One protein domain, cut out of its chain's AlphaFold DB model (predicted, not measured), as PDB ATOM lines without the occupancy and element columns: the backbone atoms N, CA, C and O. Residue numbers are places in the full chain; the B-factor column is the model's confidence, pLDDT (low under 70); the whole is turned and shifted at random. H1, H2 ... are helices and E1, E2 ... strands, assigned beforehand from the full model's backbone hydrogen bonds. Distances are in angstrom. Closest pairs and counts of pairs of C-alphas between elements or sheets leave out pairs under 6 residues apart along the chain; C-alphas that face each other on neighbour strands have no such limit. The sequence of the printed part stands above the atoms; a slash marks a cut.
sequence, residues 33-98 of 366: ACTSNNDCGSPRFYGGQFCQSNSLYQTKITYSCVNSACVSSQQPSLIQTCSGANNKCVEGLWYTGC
ATOM      1  N   ALA A  33     177.635 191.802 125.034       86.81
ATOM      2  CA  ALA A  33     177.836 190.509 125.648       86.81
ATOM      3  C   ALA A  33     178.606 190.751 126.944       86.81
ATOM      4  O   ALA A  33     179.703 191.307 126.915       86.81
ATOM      5  N   CYS A  34     178.006 190.402 128.074       93.38
ATOM      6  CA  CYS A  34     178.660 190.559 129.362       93.38
ATOM      7  C   CYS A  34     179.512 189.323 129.656       93.38
ATOM      8  O   CYS A  34     179.152 188.195 129.318       93.38
ATOM      9  N   THR A  35     180.650 189.536 130.300       95.81
ATOM     10  CA  THR A  35     181.529 188.484 130.827       95.81
ATOM     11  C   THR A  35     181.486 188.430 132.352       95.81
ATOM     12  O   THR A  35     181.750 187.385 132.946       95.81
ATOM     13  N   SER A  36     181.100 189.534 132.994       95.81
ATOM     14  CA  SER A  36     180.948 189.668 134.440       95.81
ATOM     15  C   SER A  36     179.749 190.555 134.797       95.81
ATOM     16  O   SER A  36     179.259 191.325 133.973       95.81
ATOM     17  N   ASN A  37     179.278 190.489 136.050       94.62
ATOM     18  CA  ASN A  37     178.189 191.355 136.530       94.62
ATOM     19  C   ASN A  37     178.542 192.852 136.457       94.62
ATOM     20  O   ASN A  37     177.649 193.679 136.297       94.62
ATOM     21  N   ASN A  38     179.831 193.198 136.535       92.38
ATOM     22  CA  ASN A  38     180.288 194.586 136.476       92.38
ATOM     23  C   ASN A  38     180.113 195.200 135.077       92.38
ATOM     24  O   ASN A  38     179.971 196.417 134.968       92.38
ATOM     25  N   ASP A  39     180.041 194.370 134.031       92.75
ATOM     26  CA  ASP A  39     179.823 194.817 132.648       92.75
ATOM     27  C   ASP A  39     178.384 195.320 132.433       92.75
ATOM     28  O   ASP A  39     178.108 196.060 131.492       92.75
ATOM     29  N   CYS A  40     177.460 194.939 133.321       91.50
ATOM     30  CA  CYS A  40     176.039 195.269 133.229       91.50
ATOM     31  C   CYS A  40     175.644 196.564 133.955       91.50
ATOM     32  O   CYS A  40     174.469 196.935 133.952       91.50
ATOM     33  N   GLY A  41     176.615 197.262 134.551       89.56
ATOM     34  CA  GLY A  41     176.416 198.516 135.272       89.56
ATOM     35  C   GLY A  41     176.279 198.350 136.788       89.56
ATOM     36  O   GLY A  41     176.106 197.257 137.324       89.56
ATOM     37  N   SER A  42     176.379 199.468 137.506       90.94
ATOM     38  CA  SER A  42     176.310 199.482 138.968       90.94
ATOM     39  C   SER A  42     174.863 199.430 139.477       90.94
ATOM     40  O   SER A  42     173.971 200.026 138.864       90.94
ATOM     41  N   PRO A  43     174.602 198.770 140.623       91.50
ATOM     42  CA  PRO A  43     173.294 198.808 141.260       91.50
ATOM     43  C   PRO A  43     172.853 200.237 141.574       91.50
ATOM     44  O   PRO A  43     173.656 201.053 142.027       91.50
ATOM     45  N   ARG A  44     171.563 200.524 141.401       86.94
ATOM     46  CA  ARG A  44     170.991 201.847 141.686       86.94
ATOM     47  C   ARG A  44     169.624 201.740 142.337       86.94
ATOM     48  O   ARG A  44     168.872 200.802 142.076       86.94
ATOM     49  N   PHE A  45     169.297 202.718 143.169       91.25
ATOM     50  CA  PHE A  45     167.943 202.881 143.681       91.25
ATOM     51  C   PHE A  45     167.059 203.527 142.616       91.25
ATOM     52  O   PHE A  45     167.508 204.390 141.860       91.25
ATOM     53  N   TYR A  46     165.805 203.097 142.541       84.00
ATOM     54  CA  TYR A  46     164.810 203.675 141.645       84.00
ATOM     55  C   TYR A  46     163.438 203.696 142.321       84.00
ATOM     56  O   TYR A  46     163.174 202.962 143.272       84.00
ATOM     57  N   GLY A  47     162.553 204.554 141.814       87.25
ATOM     58  CA  GLY A  47     161.233 204.759 142.407       87.25
ATOM     59  C   GLY A  47     161.265 205.605 143.684       87.25
ATOM     60  O   GLY A  47     162.308 206.120 144.090       87.25
ATOM     61  N   GLY A  48     160.087 205.807 144.274       83.94
ATOM     62  CA  GLY A  48     159.951 206.445 145.584       83.94
ATOM     63  C   GLY A  48     160.328 205.487 146.715       83.94
ATOM     64  O   GLY A  48     160.322 204.269 146.531       83.94
ATOM     65  N   GLN A  49     160.658 206.043 147.876       89.81
ATOM     66  CA  GLN A  49     160.789 205.263 149.103       89.81
ATOM     67  C   GLN A  49     159.398 204.787 149.556       89.81
ATOM     68  O   GLN A  49     158.390 205.425 149.253       89.81
ATOM     69  N   PHE A  50     159.329 203.654 150.247       90.75
ATOM     70  CA  PHE A  50     158.092 203.082 150.774       90.75
ATOM     71  C   PHE A  50     158.332 202.416 152.127       90.75
ATOM     72  O   PHE A  50     159.460 202.097 152.494       90.75
ATOM     73  N   CYS A  51     157.259 202.207 152.880       92.44
ATOM     74  CA  CYS A  51     157.324 201.646 154.223       92.44
ATOM     75  C   CYS A  51     156.971 200.158 154.215       92.44
ATOM     76  O   CYS A  51     155.912 199.780 153.716       92.44
ATOM     77  N   GLN A  52     157.813 199.322 154.820       93.31
ATOM     78  CA  GLN A  52     157.522 197.907 155.064       93.31
ATOM     79  C   GLN A  52     157.951 197.550 156.488       93.31
ATOM     80  O   GLN A  52     159.067 197.855 156.894       93.31
ATOM     81  N   SER A  53     157.057 196.945 157.274       90.56
ATOM     82  CA  SER A  53     157.341 196.547 158.666       90.56
ATOM     83  C   SER A  53     157.958 197.672 159.513       90.56
ATOM     84  O   SER A  53     158.945 197.472 160.216       90.56
ATOM     85  N   ASN A  54     157.394 198.880 159.402       88.69
ATOM     86  CA  ASN A  54     157.894 200.090 160.058       88.69
ATOM     87  C   ASN A  54     159.355 200.440 159.724       88.69
ATOM     88  O   ASN A  54     160.059 201.009 160.540       88.69
ATOM     89  N   SER A  55     159.847 200.072 158.548       90.12
ATOM     90  CA  SER A  55     161.162 200.486 158.068       90.12
ATOM     91  C   SER A  55     161.032 201.074 156.672       90.12
ATOM     92  O   SER A  55     160.103 200.740 155.931       90.12
ATOM     93  N   LEU A  56     161.938 201.987 156.335       90.75
ATOM     94  CA  LEU A  56     161.964 202.667 155.050       90.75
ATOM     95  C   LEU A  56     162.766 201.825 154.060       90.75
ATOM     96  O   LEU A  56     163.939 201.524 154.286       90.75
ATOM     97  N   TYR A  57     162.129 201.464 152.957       94.75
ATOM     98  CA  TYR A  57     162.708 200.718 151.853       94.75
ATOM     99  C   TYR A  57     162.687 201.566 150.591       94.75
ATOM    100  O   TYR A  57     161.868 202.468 150.422       94.75
ATOM    101  N   GLN A  58     163.583 201.250 149.671       94.38
ATOM    102  CA  GLN A  58     163.512 201.730 148.301       94.38
ATOM    103  C   GLN A  58     163.884 200.581 147.385       94.38
ATOM    104  O   GLN A  58     164.714 199.735 147.734       94.38
ATOM    105  N   THR A  59     163.265 200.524 146.212       94.12
ATOM    106  CA  THR A  59     163.563 199.435 145.297       94.12
ATOM    107  C   THR A  59     164.943 199.649 144.687       94.12
ATOM    108  O   THR A  59     165.268 200.717 144.161       94.12
ATOM    109  N   LYS A  60     165.786 198.626 144.788       95.44
ATOM    110  CA  LYS A  60     167.133 198.606 144.232       95.44
ATOM    111  C   LYS A  60     167.125 197.725 142.991       95.44
ATOM    112  O   LYS A  60     166.677 196.580 143.049       95.44
ATOM    113  N   ILE A  61     167.612 198.267 141.878       92.81
ATOM    114  CA  ILE A  61     167.929 197.476 140.690       92.81
ATOM    115  C   ILE A  61     169.352 196.966 140.841       92.81
ATOM    116  O   ILE A  61     170.280 197.752 141.054       92.81
ATOM    117  N   THR A  62     169.518 195.660 140.700       95.94
ATOM    118  CA  THR A  62     170.812 195.007 140.515       95.94
ATOM    119  C   THR A  62     170.888 194.446 139.104       95.94
ATOM    120  O   THR A  62     169.881 194.022 138.537       95.94
ATOM    121  N   TYR A  63     172.085 194.465 138.531       94.38
ATOM    122  CA  TYR A  63     172.348 193.923 137.208       94.38
ATOM    123  C   TYR A  63     173.265 192.710 137.344       94.38
ATOM    124  O   TYR A  63     174.260 192.761 138.066       94.38
ATOM    125  N   SER A  64     172.910 191.624 136.665       96.31
ATOM    126  CA  SER A  64     173.674 190.379 136.657       96.31
ATOM    127  C   SER A  64     173.900 189.919 135.228       96.31
ATOM    128  O   SER A  64     173.031 190.073 134.371       96.31
ATOM    129  N   CYS A  65     175.054 189.318 134.978       96.12
ATOM    130  CA  CYS A  65     175.370 188.698 133.709       96.12
ATOM    131  C   CYS A  65     174.950 187.227 133.728       96.12
ATOM    132  O   CYS A  65     175.492 186.427 134.491       96.12
ATOM    133  N   VAL A  66     173.984 186.857 132.886       95.88
ATOM    134  CA  VAL A  66     173.506 185.475 132.750       95.88
ATOM    135  C   VAL A  66     173.556 185.087 131.279       95.88
ATOM    136  O   VAL A  66     172.913 185.718 130.447       95.88
ATOM    137  N   ASN A  67     174.315 184.038 130.948       94.62
ATOM    138  CA  ASN A  67     174.491 183.548 129.572       94.62
ATOM    139  C   ASN A  67     174.924 184.645 128.579       94.62
ATOM    140  O   ASN A  67     174.407 184.724 127.468       94.62
ATOM    141  N   SER A  68     175.874 185.492 128.980       93.75
ATOM    142  CA  SER A  68     176.345 186.652 128.202       93.75
ATOM    143  C   SER A  68     175.292 187.736 127.941       93.75
ATOM    144  O   SER A  68     175.514 188.607 127.105       93.75
ATOM    145  N   ALA A  69     174.163 187.724 128.652       91.25
ATOM    146  CA  ALA A  69     173.155 188.775 128.601       91.25
ATOM    147  C   ALA A  69     172.987 189.437 129.974       91.25
ATOM    148  O   ALA A  69     172.894 188.765 131.004       91.25
ATOM    149  N   CYS A  70     172.917 190.767 129.988       92.12
ATOM    150  CA  CYS A  70     172.623 191.518 131.199       92.12
ATOM    151  C   CYS A  70     171.142 191.401 131.553       92.12
ATOM    152  O   CYS A  70     170.271 191.831 130.796       92.12
ATOM    153  N   VAL A  71     170.862 190.847 132.728       94.81
ATOM    154  CA  VAL A  71     169.526 190.780 133.319       94.81
ATOM    155  C   VAL A  71     169.456 191.718 134.518       94.81
ATOM    156  O   VAL A  71     170.410 191.836 135.284       94.81
ATOM    157  N   SER A  72     168.327 192.401 134.692       94.44
ATOM    158  CA  SER A  72     168.075 193.248 135.861       94.44
ATOM    159  C   SER A  72     167.129 192.557 136.837       94.44
ATOM    160  O   SER A  72     166.102 192.029 136.411       94.44
ATOM    161  N   SER A  73     167.425 192.628 138.133       96.44
ATOM    162  CA  SER A  73     166.524 192.219 139.212       96.44
ATOM    163  C   SER A  73     166.136 193.426 140.059       96.44
ATOM    164  O   SER A  73     166.933 194.344 140.243       96.44
ATOM    165  N   GLN A  74     164.901 193.436 140.551       96.44
ATOM    166  CA  GLN A  74     164.343 194.506 141.375       96.44
ATOM    167  C   GLN A  74     163.979 193.921 142.734       96.44
ATOM    168  O   GLN A  74     163.161 193.005 142.807       96.44
ATOM    169  N   GLN A  75     164.580 194.440 143.805       95.81
ATOM    170  CA  GLN A  75     164.263 194.005 145.165       95.81
ATOM    171  C   GLN A  75     164.132 195.197 146.118       95.81
ATOM    172  O   GLN A  75     164.884 196.172 145.986       95.81
ATOM    173  N   PRO A  76     163.197 195.142 147.084       96.38
ATOM    174  CA  PRO A  76     163.189 196.053 148.219       96.38
ATOM    175  C   PRO A  76     164.541 196.005 148.931       96.38
ATOM    176  O   PRO A  76     164.984 194.945 149.365       96.38
ATOM    177  N   SER A  77     165.196 197.153 149.057       96.00
ATOM    178  CA  SER A  77     166.404 197.292 149.862       96.00
ATOM    179  C   SER A  77     166.090 198.215 151.024       96.00
ATOM    180  O   SER A  77     165.559 199.310 150.830       96.00
ATOM    181  N   LEU A  78     166.410 197.755 152.229       94.69
ATOM    182  CA  LEU A  78     166.275 198.541 153.446       94.69
ATOM    183  C   LEU A  78     167.172 199.780 153.332       94.69
ATOM    184  O   LEU A  78     168.376 199.654 153.116       94.69
ATOM    185  N   ILE A  79     166.573 200.962 153.440       88.50
ATOM    186  CA  ILE A  79     167.286 202.241 153.522       88.50
ATOM    187  C   ILE A  79     167.558 202.562 154.986       88.50
ATOM    188  O   ILE A  79     168.670 202.941 155.345       88.50
ATOM    189  N   GLN A  80     166.542 202.394 155.836       84.94
ATOM    190  CA  GLN A  80     166.636 202.736 157.247       84.94
ATOM    191  C   GLN A  80     165.610 201.965 158.079       84.94
ATOM    192  O   GLN A  80     164.424 201.925 157.749       84.94
ATOM    193  N   THR A  81     166.058 201.395 159.195       86.38
ATOM    194  CA  THR A  81     165.177 200.771 160.189       86.38
ATOM    195  C   THR A  81     164.605 201.838 161.113       86.38
ATOM    196  O   THR A  81     165.366 202.631 161.671       86.38
ATOM    197  N   CYS A  82     163.290 201.847 161.343       77.12
ATOM    198  CA  CYS A  82     162.722 202.705 162.381       77.12
ATOM    199  C   CYS A  82     162.713 201.955 163.716       77.12
ATOM    200  O   CYS A  82     161.773 201.234 164.044       77.12
ATOM    201  N   SER A  83     163.790 202.116 164.484       73.19
ATOM    202  CA  SER A  83     163.871 201.643 165.866       73.19
ATOM    203  C   SER A  83     163.602 202.820 166.804       73.19
ATOM    204  O   SER A  83     164.418 203.720 166.969       73.19
ATOM    205  N   GLY A  84     162.390 202.875 167.352       71.06
ATOM    206  CA  GLY A  84     161.973 203.890 168.317       71.06
ATOM    207  C   GLY A  84     160.464 203.852 168.520       71.06
ATOM    208  O   GLY A  84     159.717 203.741 167.551       71.06
ATOM    209  N   ALA A  85     160.010 203.939 169.775       70.06
ATOM    210  CA  ALA A  85     158.598 203.781 170.145       70.06
ATOM    211  C   ALA A  85     157.651 204.784 169.451       70.06
ATOM    212  O   ALA A  85     156.466 204.502 169.294       70.06
ATOM    213  N   ASN A  86     158.185 205.920 168.993       69.50
ATOM    214  CA  ASN A  86     157.419 206.996 168.361       69.50
ATOM    215  C   ASN A  86     157.662 207.119 166.850       69.50
ATOM    216  O   ASN A  86     157.036 207.949 166.197       69.50
ATOM    217  N   ASN A  87     158.540 206.294 166.279       70.44
ATOM    218  CA  ASN A  87     158.956 206.441 164.893       70.44
ATOM    219  C   ASN A  87     158.068 205.581 164.004       70.44
ATOM    220  O   ASN A  87     158.148 204.351 164.051       70.44
ATOM    221  N   LYS A  88     157.228 206.229 163.194       76.88
ATOM    222  CA  LYS A  88     156.388 205.549 162.210       76.88
ATOM    223  C   LYS A  88     156.812 205.924 160.803       76.88
ATOM    224  O   LYS A  88     156.870 207.098 160.451       76.88
ATOM    225  N   CYS A  89     157.062 204.908 159.991       82.88
ATOM    226  CA  CYS A  89     157.165 205.092 158.552       82.88
ATOM    227  C   CYS A  89     155.741 205.202 157.986       82.88
ATOM    228  O   CYS A  89     154.967 204.246 158.091       82.88
ATOM    229  N   VAL A  90     155.391 206.353 157.402       79.00
ATOM    230  CA  VAL A  90     154.063 206.607 156.820       79.00
ATOM    231  C   VAL A  90     154.240 207.127 155.393       79.00
ATOM    232  O   VAL A  90     154.951 208.096 155.167       79.00
ATOM    233  N   GLU A  91     153.621 206.451 154.420       77.19
ATOM    234  CA  GLU A  91     153.599 206.859 152.999       77.19
ATOM    235  C   GLU A  91     154.975 207.058 152.333       77.19
ATOM    236  O   GLU A  91     155.127 207.836 151.396       77.19
ATOM    237  N   GLY A  92     156.000 206.337 152.796       71.31
ATOM    238  CA  GLY A  92     157.355 206.479 152.251       71.31
ATOM    239  C   GLY A  92     158.043 207.785 152.644       71.31
ATOM    240  O   GLY A  92     159.105 208.096 152.109       71.31
ATOM    241  N   LEU A  93     157.457 208.528 153.583       65.19
ATOM    242  CA  LEU A  93     158.034 209.712 154.192       65.19
ATOM    243  C   LEU A  93     158.302 209.447 155.673       65.19
ATOM    244  O   LEU A  93     157.591 208.715 156.368       65.19
ATOM    245  N   TRP A  94     159.402 210.023 156.140       68.25
ATOM    246  CA  TRP A  94     159.841 209.893 157.515       68.25
ATOM    247  C   TRP A  94     159.133 210.925 158.389       68.25
ATOM    248  O   TRP A  94     159.221 212.123 158.134       68.25
ATOM    249  N   TYR A  95     158.474 210.446 159.443       60.62
ATOM    250  CA  TYR A  95     158.054 211.273 160.565       60.62
ATOM    251  C   TYR A  95     159.022 210.992 161.724       60.62
ATOM    252  O   TYR A  95     159.210 209.847 162.139       60.62
ATOM    253  N   THR A  96     159.710 212.042 162.163       50.88
ATOM    254  CA  THR A  96     160.834 212.082 163.123       50.88
ATOM    255  C   THR A  96     160.593 211.279 164.407       50.88
ATOM    256  O   THR A  96     159.478 211.307 164.916       50.88
ATOM    257  N   GLY A  97     161.561 210.565 165.009       52.69
ATOM    258  CA  GLY A  97     163.027 210.698 165.008       52.69
ATOM    259  C   GLY A  97     163.813 209.371 165.138       52.69
ATOM    260  O   GLY A  97     164.050 208.869 166.236       52.69
ATOM    261  N   CYS A  98     164.278 208.814 164.017       47.38
ATOM    262  CA  CYS A  98     165.221 207.689 163.962       47.38
ATOM    263  C   CYS A  98     166.672 208.175 163.853       47.38
ATOM    264  O   CYS A  98     166.980 208.991 162.986       47.38
TER     265      CYS A  98
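What this domain is: This is residues 33 to 98 of the 366 residues of an uncharacterized protein of Candidatus Staskawiczbacteria bacterium RIFCSPHIGHO2_01_FULL_34_27 (UniProt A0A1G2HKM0). This is a long, narrow, strongly twisted ribbon of three antiparallel strands, with the long hairpin of E2 and E3 as its backbone, E1 beside part of E2, and the one short helix, H1, over E2. Past E3, residues 82 to 98 form a tail that folds back on itself. The printed part has 66 residues, with one named helix and three named strands in the order H1, E1, E2, E3; the sheet's order is E1 - E2 - E3, and the class is mostly strand. The whole is a rod, spanning 50 by 17 by 15 A, only just loose and close to extended, with a radius of gyration of the C-alphas of 15.8 A.

Where its parts are: Find C-alpha 37 at (178.189, 191.355, 136.530), where H1 begins; it ends at residue 40. E1, residues 44 to 52, is 19.4 A long and bends by 83 degrees at residue 47. E2, residues 55 to 66, runs 31.9 A, and E3, residues 69 to 81, runs 34.7 A to C-alpha 81 at (165.177, 200.771, 160.189).

How they stand to each other: The strands form a meander, each the antiparallel neighbour of the one before. Between E1 and E2, a hairpin, look for N 46 and O 59 within hydrogen-bond range at 2.9 A. Between E2 and E3, also a hairpin, N 62 and O 73 are 2.9 A apart. H1 is on the sheet, over E2, at a height over the sheet of 6.2 A; the closest C-alphas of H1 and E2 are those of Asn 37 and Ser 64, 4.6 A apart. H1 is too short for an O i to N i+4 pair; its one O i to N i+3 pair is within range. In the tail, residues 89 to 90 pair antiparallel with 93 to 94.

The domain as a whole: The C-alphas of Ala 33 and Ala 85, the two farthest apart, are 50.3 A from each other. The printed part has no cut, and the three links between named elements are tight. Mean pLDDT of the printed part is 86.1; look for values under 70 at residue 86 and residues 93 to 98.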